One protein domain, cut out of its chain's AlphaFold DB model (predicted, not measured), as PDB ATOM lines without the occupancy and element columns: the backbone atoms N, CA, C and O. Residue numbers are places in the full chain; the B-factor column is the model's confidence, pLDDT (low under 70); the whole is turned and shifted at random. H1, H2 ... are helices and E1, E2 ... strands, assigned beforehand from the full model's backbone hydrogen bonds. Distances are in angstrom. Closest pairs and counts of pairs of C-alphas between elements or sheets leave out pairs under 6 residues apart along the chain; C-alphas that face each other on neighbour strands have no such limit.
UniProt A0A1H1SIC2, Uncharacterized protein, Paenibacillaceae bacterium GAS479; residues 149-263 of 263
ATOM      1  N   GLU A 149      51.889  -2.659 -35.376       91.94
ATOM      2  CA  GLU A 149      52.712  -2.367 -34.205       91.94
ATOM      3  C   GLU A 149      53.059  -0.875 -34.121       91.94
ATOM      4  O   GLU A 149      53.161  -0.326 -33.027       91.94
ATOM      5  N   GLN A 150      53.249  -0.210 -35.266       94.50
ATOM      6  CA  GLN A 150      53.447   1.242 -35.318       94.50
ATOM      7  C   GLN A 150      52.160   1.987 -34.961       94.50
ATOM      8  O   GLN A 150      52.227   2.915 -34.163       94.50
ATOM      9  N   ALA A 151      51.015   1.559 -35.497       93.12
ATOM     10  CA  ALA A 151      49.711   2.127 -35.162       93.12
ATOM     11  C   ALA A 151      49.453   2.077 -33.646       93.12
ATOM     12  O   ALA A 151      49.181   3.103 -33.029       93.12
ATOM     13  N   MET A 152      49.682   0.918 -33.020       90.06
ATOM     14  CA  MET A 152      49.570   0.755 -31.565       90.06
ATOM     15  C   MET A 152      50.543   1.659 -30.795       90.06
ATOM     16  O   MET A 152      50.152   2.288 -29.817       90.06
ATOM     17  N   ARG A 153      51.806   1.774 -31.237       92.06
ATOM     18  CA  ARG A 153      52.783   2.691 -30.613       92.06
ATOM     19  C   ARG A 153      52.374   4.159 -30.715       92.06
ATOM     20  O   ARG A 153      52.724   4.936 -29.835       92.06
ATOM     21  N   ASN A 154      51.677   4.526 -31.785       92.12
ATOM     22  CA  ASN A 154      51.181   5.879 -32.005       92.12
ATOM     23  C   ASN A 154      49.888   6.180 -31.233       92.12
ATOM     24  O   ASN A 154      49.469   7.334 -31.213       92.12
ATOM     25  N   GLY A 155      49.280   5.179 -30.585       90.75
ATOM     26  CA  GLY A 155      48.005   5.330 -29.886       90.75
ATOM     27  C   GLY A 155      46.788   5.312 -30.814       90.75
ATOM     28  O   GLY A 155      45.732   5.810 -30.434       90.75
ATOM     29  N   ASP A 156      46.922   4.760 -32.025       93.06
ATOM     30  CA  ASP A 156      45.779   4.556 -32.911       93.06
ATOM     31  C   ASP A 156      44.792   3.564 -32.279       93.06
ATOM     32  O   ASP A 156      45.185   2.520 -31.751       93.06
ATOM     33  N   VAL A 157      43.497   3.843 -32.415       93.25
ATOM     34  CA  VAL A 157      42.447   2.881 -32.080       93.25
ATOM     35  C   VAL A 157      42.408   1.815 -33.172       93.25
ATOM     36  O   VAL A 157      42.090   2.084 -34.333       93.25
ATOM     37  N   MET A 158      42.743   0.583 -32.812       91.56
ATOM     38  CA  MET A 158      42.855  -0.505 -33.774       91.56
ATOM     39  C   MET A 158      41.483  -1.095 -34.083       91.56
ATOM     40  O   MET A 158      40.873  -1.707 -33.213       91.56
ATOM     41  N   LYS A 159      41.023  -0.973 -35.332       87.62
ATOM     42  CA  LYS A 159      39.727  -1.504 -35.778       87.62
ATOM     43  C   LYS A 159      39.904  -2.798 -36.577       87.62
ATOM     44  O   LYS A 159      40.612  -2.830 -37.585       87.62
ATOM     45  N   VAL A 160      39.242  -3.869 -36.147       84.12
ATOM     46  CA  VAL A 160      39.232  -5.192 -36.789       84.12
ATOM     47  C   VAL A 160      37.783  -5.647 -36.948       84.12
ATOM     48  O   VAL A 160      37.115  -5.911 -35.960       84.12
ATOM     49  N   ASN A 161      37.294  -5.765 -38.188       77.50
ATOM     50  CA  ASN A 161      35.900  -6.144 -38.482       77.50
ATOM     51  C   ASN A 161      34.857  -5.311 -37.695       77.50
ATOM     52  O   ASN A 161      33.914  -5.864 -37.141       77.50
ATOM     53  N   ASP A 162      35.053  -3.991 -37.626       75.75
ATOM     54  CA  ASP A 162      34.274  -3.026 -36.825       75.75
ATOM     55  C   ASP A 162      34.389  -3.136 -35.294       75.75
ATOM     56  O   ASP A 162      33.861  -2.269 -34.598       75.75
ATOM     57  N   GLU A 163      35.103  -4.126 -34.760       76.12
ATOM     58  CA  GLU A 163      35.458  -4.204 -33.340       76.12
ATOM     59  C   GLU A 163      36.763  -3.446 -33.066       76.12
ATOM     60  O   GLU A 163      37.607  -3.320 -33.959       76.12
ATOM     61  N   ILE A 164      36.962  -2.973 -31.832       80.69
ATOM     62  CA  ILE A 164      38.230  -2.354 -31.423       80.69
ATOM     63  C   ILE A 164      39.081  -3.254 -30.532       80.69
ATOM     64  O   ILE A 164      38.586  -3.903 -29.612       80.69
ATOM     65  N   LEU A 165      40.383  -3.253 -30.808       68.50
ATOM     66  CA  LEU A 165      41.426  -3.769 -29.929       68.50
ATOM     67  C   LEU A 165      42.031  -2.544 -29.231       68.50
ATOM     68  O   LEU A 165      42.533  -1.660 -29.916       68.50
ATOM     69  N   GLU A 166      41.961  -2.484 -27.900       68.50
ATOM     70  CA  GLU A 166      42.296  -1.315 -27.057       68.50
ATOM     71  C   GLU A 166      41.238  -0.190 -27.074       68.50
ATOM     72  O   GLU A 166      41.109   0.588 -28.018       68.50
ATOM     73  N   THR A 167      40.448  -0.111 -25.997       78.25
ATOM     74  CA  THR A 167      39.240   0.729 -25.915       78.25
ATOM     75  C   THR A 167      39.476   2.126 -25.338       78.25
ATOM     76  O   THR A 167      38.664   3.016 -25.582       78.25
ATOM     77  N   GLU A 168      40.569   2.351 -24.605       87.44
ATOM     78  CA  GLU A 168      40.766   3.558 -23.783       87.44
ATOM     79  C   GLU A 168      40.763   4.852 -24.608       87.44
ATOM     80  O   GLU A 168      39.927   5.721 -24.376       87.44
ATOM     81  N   ALA A 169      41.598   4.946 -25.651       90.12
ATOM     82  CA  ALA A 169      41.677   6.145 -26.490       90.12
ATOM     83  C   ALA A 169      40.343   6.486 -27.184       90.12
ATOM     84  O   ALA A 169      40.008   7.657 -27.377       90.12
ATOM     85  N   TRP A 170      39.553   5.467 -27.546       93.69
ATOM     86  CA  TRP A 170      38.214   5.680 -28.090       93.69
ATOM     87  C   TRP A 170      37.239   6.194 -27.028       93.69
ATOM     88  O   TRP A 170      36.460   7.110 -27.298       93.69
ATOM     89  N   LEU A 171      37.266   5.606 -25.831       92.44
ATOM     90  CA  LEU A 171      36.391   6.000 -24.733       92.44
ATOM     91  C   LEU A 171      36.687   7.432 -24.279       92.44
ATOM     92  O   LEU A 171      35.743   8.203 -24.123       92.44
ATOM     93  N   ASP A 172      37.960   7.817 -24.185       93.69
ATOM     94  CA  ASP A 172      38.380   9.189 -23.883       93.69
ATOM     95  C   ASP A 172      37.866  10.181 -24.930       93.69
ATOM     96  O   ASP A 172      37.313  11.232 -24.592       93.69
ATOM     97  N   PHE A 173      37.992   9.833 -26.215       94.69
ATOM     98  CA  PHE A 173      37.438  10.638 -27.298       94.69
ATOM     99  C   PHE A 173      35.914  10.776 -27.177       94.69
ATOM    100  O   PHE A 173      35.390  11.889 -27.230       94.69
ATOM    101  N   ALA A 174      35.191   9.668 -27.002       95.25
ATOM    102  CA  ALA A 174      33.733   9.671 -26.914       95.25
ATOM    103  C   ALA A 174      33.222  10.453 -25.691       95.25
ATOM    104  O   ALA A 174      32.222  11.172 -25.782       95.25
ATOM    105  N   ASP A 175      33.916  10.346 -24.562       95.62
ATOM    106  CA  ASP A 175      33.611  11.060 -23.326       95.62
ATOM    107  C   ASP A 175      33.870  12.570 -23.477       95.62
ATOM    108  O   ASP A 175      32.988  13.381 -23.179       95.62
ATOM    109  N   ALA A 176      35.000  12.968 -24.072       96.19
ATOM    110  CA  ALA A 176      35.287  14.367 -24.397       96.19
ATOM    111  C   ALA A 176      34.245  14.974 -25.358       96.19
ATOM    112  O   ALA A 176      33.735  16.071 -25.111       96.19
ATOM    113  N   VAL A 177      33.845  14.235 -26.401       96.44
ATOM    114  CA  VAL A 177      32.751  14.626 -27.312       96.44
ATOM    115  C   VAL A 177      31.453  14.862 -26.540       96.44
ATOM    116  O   VAL A 177      30.760  15.851 -26.789       96.44
ATOM    117  N   SER A 178      31.124  13.987 -25.584       95.44
ATOM    118  CA  SER A 178      29.905  14.104 -24.775       95.44
ATOM    119  C   SER A 178      29.892  15.350 -23.882       95.44
ATOM    120  O   SER A 178      28.831  15.935 -23.650       95.44
ATOM    121  N   ARG A 179      31.072  15.800 -23.437       96.25
ATOM    122  CA  ARG A 179      31.259  17.043 -22.674       96.25
ATOM    123  C   ARG A 179      31.364  18.294 -23.547       96.25
ATOM    124  O   ARG A 179      31.412  19.401 -23.015       96.25
ATOM    125  N   GLY A 180      31.384  18.144 -24.869       95.25
ATOM    126  CA  GLY A 180      31.581  19.257 -25.795       95.25
ATOM    127  C   GLY A 180      33.026  19.764 -25.850       95.25
ATOM    128  O   GLY A 180      33.272  20.881 -26.310       95.25
ATOM    129  N   GLU A 181      33.985  18.963 -25.392       95.12
ATOM    130  CA  GLU A 181      35.406  19.296 -25.393       95.12
ATOM    131  C   GLU A 181      36.039  18.965 -26.742       95.12
ATOM    132  O   GLU A 181      35.719  17.959 -27.370       95.12
ATOM    133  N   ASN A 182      36.966  19.812 -27.198       93.25
ATOM    134  CA  ASN A 182      37.698  19.541 -28.431       93.25
ATOM    135  C   ASN A 182      38.474  18.225 -28.295       93.25
ATOM    136  O   ASN A 182      39.328  18.111 -27.418       93.25
ATOM    137  N   ALA A 183      38.221  17.283 -29.197       93.81
ATOM    138  CA  ALA A 183      38.826  15.959 -29.158       93.81
ATOM    139  C   ALA A 183      39.172  15.479 -30.568       93.81
ATOM    140  O   ALA A 183      38.551  15.891 -31.555       93.81
ATOM    141  N   ALA A 184      40.164  14.600 -30.659       93.50
ATOM    142  CA  ALA A 184      40.577  13.981 -31.905       93.50
ATOM    143  C   ALA A 184      40.958  12.521 -31.660       93.50
ATOM    144  O   ALA A 184      41.559  12.212 -30.634       93.50
ATOM    145  N   VAL A 185      40.629  11.643 -32.604       93.81
ATOM    146  CA  VAL A 185      41.047  10.237 -32.579       93.81
ATOM    147  C   VAL A 185      41.345   9.752 -33.995       93.81
ATOM    148  O   VAL A 185      40.660  10.140 -34.946       93.81
ATOM    149  N   GLN A 186      42.378   8.921 -34.127       93.81
ATOM    150  CA  GLN A 186      42.653   8.146 -35.333       93.81
ATOM    151  C   GLN A 186      42.311   6.686 -35.057       93.81
ATOM    152  O   GLN A 186      42.808   6.096 -34.098       93.81
ATOM    153  N   LEU A 187      41.479   6.109 -35.917       94.12
ATOM    154  CA  LEU A 187      41.284   4.677 -36.001       94.12
ATOM    155  C   LEU A 187      42.078   4.160 -37.197       94.12
ATOM    156  O   LEU A 187      42.041   4.748 -38.282       94.12
ATOM    157  N   THR A 188      42.752   3.032 -37.007       94.31
ATOM    158  CA  THR A 188      43.499   2.364 -38.071       94.31
ATOM    159  C   THR A 188      42.997   0.934 -38.206       94.31
ATOM    160  O   THR A 188      43.003   0.148 -37.256       94.31
ATOM    161  N   SER A 189      42.552   0.597 -39.412       93.62
ATOM    162  CA  SER A 189      42.223  -0.769 -39.818       93.62
ATOM    163  C   SER A 189      43.174  -1.226 -40.916       93.62
ATOM    164  O   SER A 189      43.943  -0.434 -41.456       93.62
ATOM    165  N   TYR A 190      43.160  -2.521 -41.212       93.06
ATOM    166  CA  TYR A 190      44.061  -3.123 -42.186       93.06
ATOM    167  C   TYR A 190      43.278  -3.989 -43.161       93.06
ATOM    168  O   TYR A 190      42.389  -4.739 -42.746       93.06
ATOM    169  N   THR A 191      43.630  -3.913 -44.443       91.50
ATOM    170  CA  THR A 191      43.151  -4.866 -45.447       91.50
ATOM    171  C   THR A 191      43.658  -6.272 -45.131       91.50
ATOM    172  O   THR A 191      44.526  -6.479 -44.274       91.50
ATOM    173  N   LYS A 192      43.141  -7.273 -45.848       88.31
ATOM    174  CA  LYS A 192      43.613  -8.656 -45.709       88.31
ATOM    175  C   LYS A 192      45.097  -8.787 -46.077       88.31
ATOM    176  O   LYS A 192      45.793  -9.637 -45.526       88.31
ATOM    177  N   GLU A 193      45.559  -7.947 -46.994       89.94
ATOM    178  CA  GLU A 193      46.929  -7.857 -47.489       89.94
ATOM    179  C   GLU A 193      47.853  -7.098 -46.524       89.94
ATOM    180  O   GLU A 193      49.073  -7.200 -46.647       89.94
ATOM    181  N   GLY A 194      47.288  -6.404 -45.529       90.06
ATOM    182  CA  GLY A 194      48.035  -5.660 -44.516       90.06
ATOM    183  C   GLY A 194      48.240  -4.181 -44.838       90.06
ATOM    184  O   GLY A 194      49.063  -3.540 -44.183       90.06
ATOM    185  N   ASP A 195      47.492  -3.626 -45.792       93.06
ATOM    186  CA  ASP A 195      47.543  -2.200 -46.106       93.06
ATOM    187  C   ASP A 195      46.675  -1.398 -45.123       93.06
ATOM    188  O   ASP A 195      45.550  -1.810 -44.822       93.06
ATOM    189  N   PRO A 196      47.161  -0.257 -44.603       94.69
ATOM    190  CA  PRO A 196      46.431   0.532 -43.623       94.69
ATOM    191  C   PRO A 196      45.298   1.345 -44.269       94.69
ATOM    192  O   PRO A 196      45.460   1.955 -45.329       94.69
ATOM    193  N   ILE A 197      44.171   1.424 -43.567       94.06
ATOM    194  CA  ILE A 197      43.073   2.357 -43.828       94.06
ATOM    195  C   ILE A 197      42.892   3.208 -42.579       94.06
ATOM    196  O   ILE A 197      42.699   2.683 -41.480       94.06
ATOM    197  N   PHE A 198      42.935   4.524 -42.759       94.44
ATOM    198  CA  PHE A 198      42.855   5.484 -41.665       94.44
ATOM    199  C   PHE A 198      41.480   6.133 -41.615       94.44
ATOM    200  O   PHE A 198      40.987   6.606 -42.637       94.44
ATOM    201  N   GLU A 199      40.895   6.220 -40.428       93.38
ATOM    202  CA  GLU A 199      39.646   6.924 -40.148       93.38
ATOM    203  C   GLU A 199      39.918   7.956 -39.044       93.38
ATOM    204  O   GLU A 199      40.212   7.598 -37.908       93.38
ATOM    205  N   ASN A 200      39.836   9.247 -39.362       93.56
ATOM    206  CA  ASN A 200      40.121  10.330 -38.422       93.56
ATOM    207  C   ASN A 200      38.835  11.057 -38.041       93.56
ATOM    208  O   ASN A 200      38.057  11.451 -38.916       93.56
ATOM    209  N   LEU A 201      38.629  11.282 -36.745       94.06
ATOM    210  CA  LEU A 201      37.518  12.072 -36.225       94.06
ATOM    211  C   LEU A 201      38.061  13.257 -35.432       94.06
ATOM    212  O   LEU A 201      38.899  13.092 -34.550       94.06
ATOM    213  N   PHE A 202      37.529  14.446 -35.712       93.25
ATOM    214  CA  PHE A 202      37.848  15.676 -34.988       93.25
ATOM    215  C   PHE A 202      36.557  16.345 -34.535       93.25
ATOM    216  O   PHE A 202      35.810  16.863 -35.368       93.25
ATOM    217  N   TYR A 203      36.295  16.364 -33.232       94.06
ATOM    218  CA  TYR A 203      35.141  17.048 -32.657       94.06
ATOM    219  C   TYR A 203      35.514  18.444 -32.192       94.06
ATOM    220  O   TYR A 203      36.430  18.600 -31.380       94.06
ATOM    221  N   ARG A 204      34.813  19.461 -32.706       91.62
ATOM    222  CA  ARG A 204      35.014  20.875 -32.363       91.62
ATOM    223  C   ARG A 204      33.737  21.672 -32.530       91.62
ATOM    224  O   ARG A 204      33.078  21.566 -33.560       91.62
ATOM    225  N   ASN A 205      33.440  22.530 -31.556       90.19
ATOM    226  CA  ASN A 205      32.321  23.476 -31.609       90.19
ATOM    227  C   ASN A 205      30.982  22.824 -32.021       90.19
ATOM    228  O   ASN A 205      30.224  23.408 -32.793       90.19
ATOM    229  N   GLY A 206      30.705  21.606 -31.544       91.00
ATOM    230  CA  GLY A 206      29.466  20.889 -31.866       91.00
ATOM    231  C   GLY A 206      29.444  20.174 -33.220       91.00
ATOM    232  O   GLY A 206      28.389  19.692 -33.622       91.00
ATOM    233  N   SER A 207      30.570  20.078 -33.930       93.31
ATOM    234  CA  SER A 207      30.670  19.351 -35.200       93.31
ATOM    235  C   SER A 207      31.819  18.348 -35.188       93.31
ATOM    236  O   SER A 207      32.880  18.607 -34.623       93.31
ATOM    237  N   ILE A 208      31.618  17.213 -35.852       93.88
ATOM    238  CA  ILE A 208      32.625  16.177 -36.082       93.88
ATOM    239  C   ILE A 208      33.052  16.252 -37.538       93.88
ATOM    240  O   ILE A 208      32.253  16.005 -38.439       93.88
ATOM    241  N   ARG A 209      34.325  16.546 -37.778       92.19
ATOM    242  CA  ARG A 209      34.936  16.317 -39.083       92.19
ATOM    243  C   ARG A 209      35.427  14.879 -39.127       92.19
ATOM    244  O   ARG A 209      36.314  14.520 -38.359       92.19
ATOM    245  N   TYR A 210      34.851  14.089 -40.020       92.19
ATOM    246  CA  TYR A 210      35.288  12.731 -40.308       92.19
ATOM    247  C   TYR A 210      36.076  12.722 -41.615       92.19
ATOM    248  O   TYR A 210      35.699  13.391 -42.587       92.19
ATOM    249  N   SER A 211      37.167  11.970 -41.649       90.75
ATOM    250  CA  SER A 211      37.827  11.599 -42.893       90.75
ATOM    251  C   SER A 211      38.223  10.134 -42.890       90.75
ATOM    252  O   SER A 211      38.576   9.577 -41.856       90.75
ATOM    253  N   GLN A 212      38.171   9.523 -44.067       91.56
ATOM    254  CA  GLN A 212      38.706   8.192 -44.305       91.56
ATOM    255  C   GLN A 212      39.715   8.274 -45.444       91.56
ATOM    256  O   GLN A 212      39.452   8.920 -46.459       91.56
ATOM    257  N   ASP A 213      40.866   7.642 -45.253       92.00
ATOM    258  CA  ASP A 213      41.990   7.621 -46.179       92.00
ATOM    259  C   ASP A 213      42.433   6.171 -46.402       92.00
ATOM    260  O   ASP A 213      43.090   5.567 -45.552       92.00
ATOM    261  N   SER A 214      42.059   5.617 -47.554       92.62
ATOM    262  CA  SER A 214      42.464   4.289 -48.032       92.62
ATOM    263  C   SER A 214      43.528   4.389 -49.127       92.62
ATOM    264  O   SER A 214      43.715   3.472 -49.919       92.62
ATOM    265  N   THR A 215      44.237   5.517 -49.226       91.69
ATOM    266  CA  THR A 215      45.213   5.760 -50.303       91.69
ATOM    267  C   THR A 215      46.326   4.707 -50.350       91.69
ATOM    268  O   THR A 215      46.823   4.414 -51.434       91.69
ATOM    269  N   TYR A 216      46.668   4.114 -49.204       92.69
ATOM    270  CA  TYR A 216      47.682   3.063 -49.080       92.69
ATOM    271  C   TYR A 216      47.166   1.643 -49.364       92.69
ATOM    272  O   TYR A 216      47.984   0.738 -49.463       92.69
ATOM    273  N   ASP A 217      45.855   1.443 -49.544       90.19
ATOM    274  CA  ASP A 217      45.293   0.165 -49.996       90.19
ATOM    275  C   ASP A 217      45.674  -0.081 -51.461       90.19
ATOM    276  O   ASP A 217      45.078   0.479 -52.386       90.19
ATOM    277  N   SER A 218      46.685  -0.917 -51.679       82.50
ATOM    278  CA  SER A 218      47.284  -1.152 -52.992       82.50
ATOM    279  C   SER A 218      46.350  -1.893 -53.951       82.50
ATOM    280  O   SER A 218      46.529  -1.795 -55.168       82.50
ATOM    281  N   PHE A 219      45.358  -2.620 -53.431       79.44
ATOM    282  CA  PHE A 219      44.442  -3.452 -54.220       79.44
ATOM    283  C   PHE A 219      43.042  -2.845 -54.359       79.44
ATOM    284  O   PHE A 219      42.325  -3.170 -55.308       79.44
ATOM    285  N   GLY A 220      42.654  -1.943 -53.460       77.25
ATOM    286  CA  GLY A 220      41.434  -1.155 -53.572       77.25
ATOM    287  C   GLY A 220      41.544   0.008 -54.561       77.25
ATOM    288  O   GLY A 220      42.605   0.329 -55.104       77.25
ATOM    289  N   SER A 221      40.423   0.705 -54.771       73.69
ATOM    290  CA  SER A 221      40.407   1.968 -55.527       73.69
ATOM    291  C   SER A 221      41.168   3.091 -54.815       73.69
ATOM    292  O   SER A 221      41.490   4.096 -55.440       73.69
ATOM    293  N   GLY A 222      41.418   2.921 -53.511       81.38
ATOM    294  CA  GLY A 222      41.953   3.941 -52.621       81.38
ATOM    295  C   GLY A 222      41.126   5.223 -52.608       81.38
ATOM    296  O   GLY A 222      40.018   5.293 -53.150       81.38
ATOM    297  N   GLY A 223      41.698   6.256 -51.996       83.81
ATOM    298  CA  GLY A 223      41.158   7.609 -52.017       83.81
ATOM    299  C   GLY A 223      40.923   8.183 -50.631       83.81
ATOM    300  O   GLY A 223      41.213   7.565 -49.608       83.81
ATOM    301  N   LYS A 224      40.408   9.413 -50.630       87.19
ATOM    302  CA  LYS A 224      40.096  10.165 -49.419       87.19
ATOM    303  C   LYS A 224      38.671  10.674 -49.490       87.19
ATOM    304  O   LYS A 224      38.287  11.290 -50.486       87.19
ATOM    305  N   ILE A 225      37.914  10.450 -48.427       86.88
ATOM    306  CA  ILE A 225      36.611  11.079 -48.220       86.88
ATOM    307  C   ILE A 225      36.677  11.939 -46.967       86.88
ATOM    308  O   ILE A 225      37.371  11.605 -46.009       86.88
ATOM    309  N   SER A 226      35.959  13.056 -46.972       87.75
ATOM    310  CA  SER A 226      35.763  13.866 -45.777       87.75
ATOM    311  C   SER A 226      34.359  14.436 -45.765       87.75
ATOM    312  O   SER A 226      33.827  14.820 -46.805       87.75
ATOM    313  N   LEU A 227      33.770  14.468 -44.580       89.56
ATOM    314  CA  LEU A 227      32.426  14.965 -44.342       89.56
ATOM    315  C   LEU A 227      32.345  15.569 -42.941       89.56
ATOM    316  O   LEU A 227      33.138  15.249 -42.051       89.56
ATOM    317  N   THR A 228      31.366  16.446 -42.756       91.44
ATOM    318  CA  THR A 228      31.064  17.057 -41.462       91.44
ATOM    319  C   THR A 228      29.755  16.484 -40.944       91.44
ATOM    320  O   THR A 228      28.746  16.523 -41.646       91.44
ATOM    321  N   CYS A 229      29.781  15.972 -39.720       92.56
ATOM    322  CA  CYS A 229      28.646  15.444 -38.975       92.56
ATOM    323  C   CYS A 229      28.370  16.295 -37.738       92.56
ATOM    324  O   CYS A 229      29.233  17.038 -37.273       92.56
ATOM    325  N   ASN A 230      27.178  16.146 -37.173       92.06
ATOM    326  CA  ASN A 230      26.729  16.939 -36.029       92.06
ATOM    327  C   ASN A 230      26.717  16.147 -34.717       92.06
ATOM    328  O   ASN A 230      26.598  16.741 -33.651       92.06
ATOM    329  N   ALA A 231      26.805  14.816 -34.776       91.62
ATOM    330  CA  ALA A 231      26.701  13.984 -33.585       91.62
ATOM    331  C   ALA A 231      27.508  12.689 -33.689       91.62
ATOM    332  O   ALA A 231      27.585  12.076 -34.754       91.62
ATOM    333  N   LEU A 232      28.030  12.258 -32.540       95.12
ATOM    334  CA  LEU A 232      28.426  10.879 -32.281       95.12
ATOM    335  C   LEU A 232      27.252  10.205 -31.565       95.12
ATOM    336  O   LEU A 232      26.902  10.580 -30.446       95.12
ATOM    337  N   LEU A 233      26.600   9.262 -32.234       93.50
ATOM    338  CA  LEU A 233      25.448   8.543 -31.703       93.50
ATOM    339  C   LEU A 233      25.925   7.258 -31.029       93.50
ATOM    340  O   LEU A 233      26.728   6.530 -31.606       93.50
ATOM    341  N   LYS A 234      25.401   6.975 -29.834       92.50
ATOM    342  CA  LYS A 234      25.665   5.756 -29.063       92.50
ATOM    343  C   LYS A 234      24.392   4.914 -28.966       92.50
ATOM    344  O   LYS A 234      23.331   5.442 -28.627       92.50
ATOM    345  N   LYS A 235      24.500   3.609 -29.214       92.38
ATOM    346  CA  LYS A 235      23.417   2.630 -29.063       92.38
ATOM    347  C   LYS A 235      23.926   1.383 -28.341       92.38
ATOM    348  O   LYS A 235      24.818   0.709 -28.836       92.38
ATOM    349  N   ASN A 236      23.317   1.044 -27.209       89.19
ATOM    350  CA  ASN A 236      23.602  -0.217 -26.522       89.19
ATOM    351  C   ASN A 236      22.881  -1.364 -27.246       89.19
ATOM    352  O   ASN A 236      21.667  -1.291 -27.467       89.19
ATOM    353  N   THR A 237      23.610  -2.415 -27.610       84.88
ATOM    354  CA  THR A 237      23.093  -3.603 -28.311       84.88
ATOM    355  C   THR A 237      23.098  -4.855 -27.432       84.88
ATOM    356  O   THR A 237      22.882  -5.958 -27.929       84.88
ATOM    357  N   GLY A 238      23.263  -4.688 -26.116       84.25
ATOM    358  CA  GLY A 238      23.320  -5.771 -25.137       84.25
ATOM    359  C   GLY A 238      24.735  -5.907 -24.598       84.25
ATOM    360  O   GLY A 238      25.069  -5.236 -23.633       84.25
ATOM    361  N   GLU A 239      25.544  -6.749 -25.238       82.19
ATOM    362  CA  GLU A 239      26.949  -7.004 -24.866       82.19
ATOM    363  C   GLU A 239      27.927  -5.968 -25.448       82.19
ATOM    364  O   GLU A 239      29.106  -5.947 -25.104       82.19
ATOM    365  N   GLU A 240      27.442  -5.109 -26.346       87.25
ATOM    366  CA  GLU A 240      28.254  -4.130 -27.055       87.25
ATOM    367  C   GLU A 240      27.599  -2.749 -27.056       87.25
ATOM    368  O   GLU A 240      26.376  -2.577 -26.957       87.25
ATOM    369  N   VAL A 241      28.447  -1.744 -27.219       90.31
ATOM    370  CA  VAL A 241      28.079  -0.373 -27.527       90.31
ATOM    371  C   VAL A 241      28.453  -0.092 -28.973       90.31
ATOM    372  O   VAL A 241      29.626  -0.130 -29.348       90.31
ATOM    373  N   GLU A 242      27.452   0.236 -29.783       91.75
ATOM    374  CA  GLU A 242      27.629   0.668 -31.164       91.75
ATOM    375  C   GLU A 242      27.685   2.200 -31.237       91.75
ATOM    376  O   GLU A 242      26.816   2.901 -30.704       91.75
ATOM    377  N   TYR A 243      28.698   2.715 -31.929       93.19
ATOM    378  CA  TYR A 243      28.880   4.128 -32.226       93.19
ATOM    379  C   TYR A 243      28.730   4.390 -33.725       93.19
ATOM    380  O   TYR A 243      29.313   3.689 -34.552       93.19
ATOM    381  N   THR A 244      27.972   5.430 -34.073       93.19
ATOM    382  CA  THR A 244      27.749   5.873 -35.460       93.19
ATOM    383  C   THR A 244      27.807   7.397 -35.566       93.19
ATOM    384  O   THR A 244      27.682   8.106 -34.566       93.19
ATOM    385  N   LEU A 245      28.006   7.926 -36.776       93.25
ATOM    386  CA  LEU A 245      27.976   9.370 -37.026       93.25
ATOM    387  C   LEU A 245      26.589   9.824 -37.497       93.25
ATOM    388  O   LEU A 245      25.998   9.237 -38.402       93.25
ATOM    389  N   GLY A 246      26.075  10.893 -36.887       90.69
ATOM    390  CA  GLY A 246      24.753  11.455 -37.164       90.69
ATOM    391  C   GLY A 246      24.795  12.857 -37.773       90.69
ATOM    392  O   GLY A 246      25.663  13.673 -37.455       90.69
ATOM    393  N   GLY A 247      23.803  13.170 -38.616       88.38
ATOM    394  CA  GLY A 247      23.610  14.516 -39.170       88.38
ATOM    395  C   GLY A 247      24.717  14.953 -40.131       88.38
ATOM    396  O   GLY A 247      25.170  16.090 -40.060       88.38
ATOM    397  N   CYS A 248      25.185  14.044 -40.982       89.12
ATOM    398  CA  CYS A 248      26.308  14.283 -41.879       89.12
ATOM    399  C   CYS A 248      25.873  14.997 -43.170       89.12
ATOM    400  O   CYS A 248      24.926  14.584 -43.837       89.12
ATOM    401  N   GLY A 249      26.548  16.099 -43.501       68.38
ATOM    402  CA  GLY A 249      26.159  17.015 -44.576       68.38
ATOM    403  C   GLY A 249      26.666  16.626 -45.967       68.38
ATOM    404  O   GLY A 249      27.527  17.321 -46.499       68.38
ATOM    405  N   ASP A 250      26.118  15.567 -46.574       63.44
ATOM    406  CA  ASP A 250      26.284  15.263 -48.009       63.44
ATOM    407  C   ASP A 250      24.985  14.632 -48.576       63.44
ATOM    408  O   ASP A 250      24.411  13.766 -47.912       63.44
ATOM    409  N   PRO A 251      24.473  15.008 -49.771       46.22
ATOM    410  CA  PRO A 251      23.286  14.407 -50.410       46.22
ATOM    411  C   PRO A 251      23.287  12.878 -50.614       46.22
ATOM    412  O   PRO A 251      22.250  12.339 -51.003       46.22
ATOM    413  N   LYS A 252      24.394  12.163 -50.358       51.53
ATOM    414  CA  LYS A 252      24.430  10.683 -50.296       51.53
ATOM    415  C   LYS A 252      24.200  10.091 -48.893       51.53
ATOM    416  O   LYS A 252      24.127   8.875 -48.773       51.53
ATOM    417  N   GLY A 253      24.032  10.932 -47.871       47.41
ATOM    418  CA  GLY A 253      23.241  10.687 -46.657       47.41
ATOM    419  C   GLY A 253      23.713   9.656 -45.626       47.41
ATOM    420  O   GLY A 253      23.280   9.751 -44.481       47.41
ATOM    421  N   GLU A 254      24.589   8.712 -45.960       53.41
ATOM    422  CA  GLU A 254      24.998   7.649 -45.035       53.41
ATOM    423  C   GLU A 254      26.523   7.564 -44.946       53.41
ATOM    424  O   GLU A 254      27.218   7.358 -45.941       53.41
ATOM    425  N   THR A 255      27.064   7.735 -43.738       65.19
ATOM    426  CA  THR A 255      28.446   7.332 -43.459       65.19
ATOM    427  C   THR A 255      28.438   5.837 -43.184       65.19
ATOM    428  O   THR A 255      27.619   5.383 -42.387       65.19
ATOM    429  N   SER A 256      29.383   5.082 -43.738       73.75
ATOM    430  CA  SER A 256      29.602   3.689 -43.331       73.75
ATOM    431  C   SER A 256      30.340   3.569 -41.991       73.75
ATOM    432  O   SER A 256      30.779   2.477 -41.641       73.75
ATOM    433  N   PHE A 257      30.540   4.677 -41.261       87.31
ATOM    434  CA  PHE A 257      31.237   4.645 -39.984       87.31
ATOM    435  C   PHE A 257      30.374   3.941 -38.941       87.31
ATOM    436  O   PHE A 257      29.346   4.460 -38.495       87.31
ATOM    437  N   VAL A 258      30.840   2.763 -38.546       88.31
ATOM    438  CA  VAL A 258      30.325   1.993 -37.425       88.31
ATOM    439  C   VAL A 258      31.520   1.527 -36.605       88.31
ATOM    440  O   VAL A 258      32.545   1.117 -37.160       88.31
ATOM    441  N   LEU A 259      31.382   1.613 -35.285       89.25
ATOM    442  CA  LEU A 259      32.346   1.076 -34.338       89.25
ATOM    443  C   LEU A 259      31.618   0.335 -33.226       89.25
ATOM    444  O   LEU A 259      30.673   0.875 -32.650       89.25
ATOM    445  N   ARG A 260      32.063  -0.880 -32.910       88.50
ATOM    446  CA  ARG A 260      31.511  -1.706 -31.834       88.50
ATOM    447  C   ARG A 260      32.547  -1.891 -30.739       88.50
ATOM    448  O   ARG A 260      33.694  -2.254 -31.001       88.50
ATOM    449  N   VAL A 261      32.129  -1.616 -29.512       85.94
ATOM    450  CA  VAL A 261      32.955  -1.719 -28.309       85.94
ATOM    451  C   VAL A 261      32.278  -2.692 -27.357       85.94
ATOM    452  O   VAL A 261      31.127  -2.469 -26.994       85.94
ATOM    453  N   LYS A 262      32.971  -3.764 -26.969       81.88
ATOM    454  CA  LYS A 262      32.490  -4.699 -25.942       81.88
ATOM    455  C   LYS A 262      32.585  -4.028 -24.570       81.88
ATOM    456  O   LYS A 262      33.605  -3.393 -24.292       81.88
ATOM    457  N   GLU A 263      31.517  -4.116 -23.774       63.59
ATOM    458  CA  GLU A 263      31.527  -3.671 -22.365       63.59
ATOM    459  C   GLU A 263      32.280  -4.652 -21.456       63.59
ATOM    460  O   GLU A 263      32.250  -5.876 -21.725       63.59
TER     461      GLU A 263
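This is residues 149 to 263 of the 263 residues of an uncharacterized protein of Paenibacillaceae bacterium GAS479 (UniProt A0A1H1SIC2). Two sheets lie partly face to face as a sandwich with crossed strands: a large, twisted sheet of E1 to E6 and a small one of E7, E8 and E9, while H2 packs on both sheets at one side and H1 only grazes the large one. E6 runs on into E7 at a sharp corner, where the chain passes from one sheet to the other. The printed part has 115 residues with two named helices and nine named strands, in the order H1 E1 E2 H2 E3 E4 E5 E6 E7 E8 E9. The six-strand sheet, E2 E1 E3 E4 E5 E6, is mixed, the three-strand sheet, E7 E8 E9, is antiparallel, and the class is mixed, helices and strands. The whole is compact, with a radius of gyration of the C-alphas of 13.9 A and spans of 37 by 34 by 26 A.

H1, residues 149 to 154, begins at C-alpha 149 (52.712, -2.367, -34.205). E1 is residues 157 to 160, E2 163 to 165, and H2 168 to 178, 15.2 A long. E3, residues 183 to 190, is 23.7 A long and E4, 196 to 204, 25.9 A. E5 is residues 207 to 213, 19.7 A, and E6 224 to 229, 16.4 A. E7, residues 231 to 236, is 16.2 A long, E8, 240 to 246, 18.9 A, and E9, 258 to 262, ends at C-alpha 262 (32.490, -4.699, -25.942).

E3 E4 E5 E6 form a meander, each strand the antiparallel neighbour of the one before, with N 187 and O 199 at 2.8 A, N 200 and O 211 at 2.8 A, and N 210 and O 227 at 2.9 A. E1 is parallel to E3, with N 159 and O 188 at 3.0 A, and forms a hairpin with E2, with N 160 and O 163 at 2.8 A. E7 E8 E9 form a second meander, with N 233 and O 244 at 2.8 A and N 243 and O 259 at 2.8 A. The strands of the two sheets stand at 79 degrees, and the C-alphas of Glu 163 in E2 and Arg 260 in E9 are the closest of those strands, 4.9 A apart. H2 makes two layers with the larger sheet, a helix on one face of it, at a height of 8.3 A; its closest C-alphas to E3 are Phe 173 and Ala 183, 5.8 A. H2 is also on the smaller sheet, at a height of 10.3 A. In H1 and H2 every O i to N i+4 pair is within hydrogen-bond range.

The C-alphas of Arg 179 and Phe 219 are the two farthest apart, 39.9 A. The printed part has no cut and ends at the chain's last residue; the link E8 to E9, 11 residues, is long. Mean pLDDT of the printed part is 87.4, and residues 165 to 166, 249 to 255 and 263 are under 70.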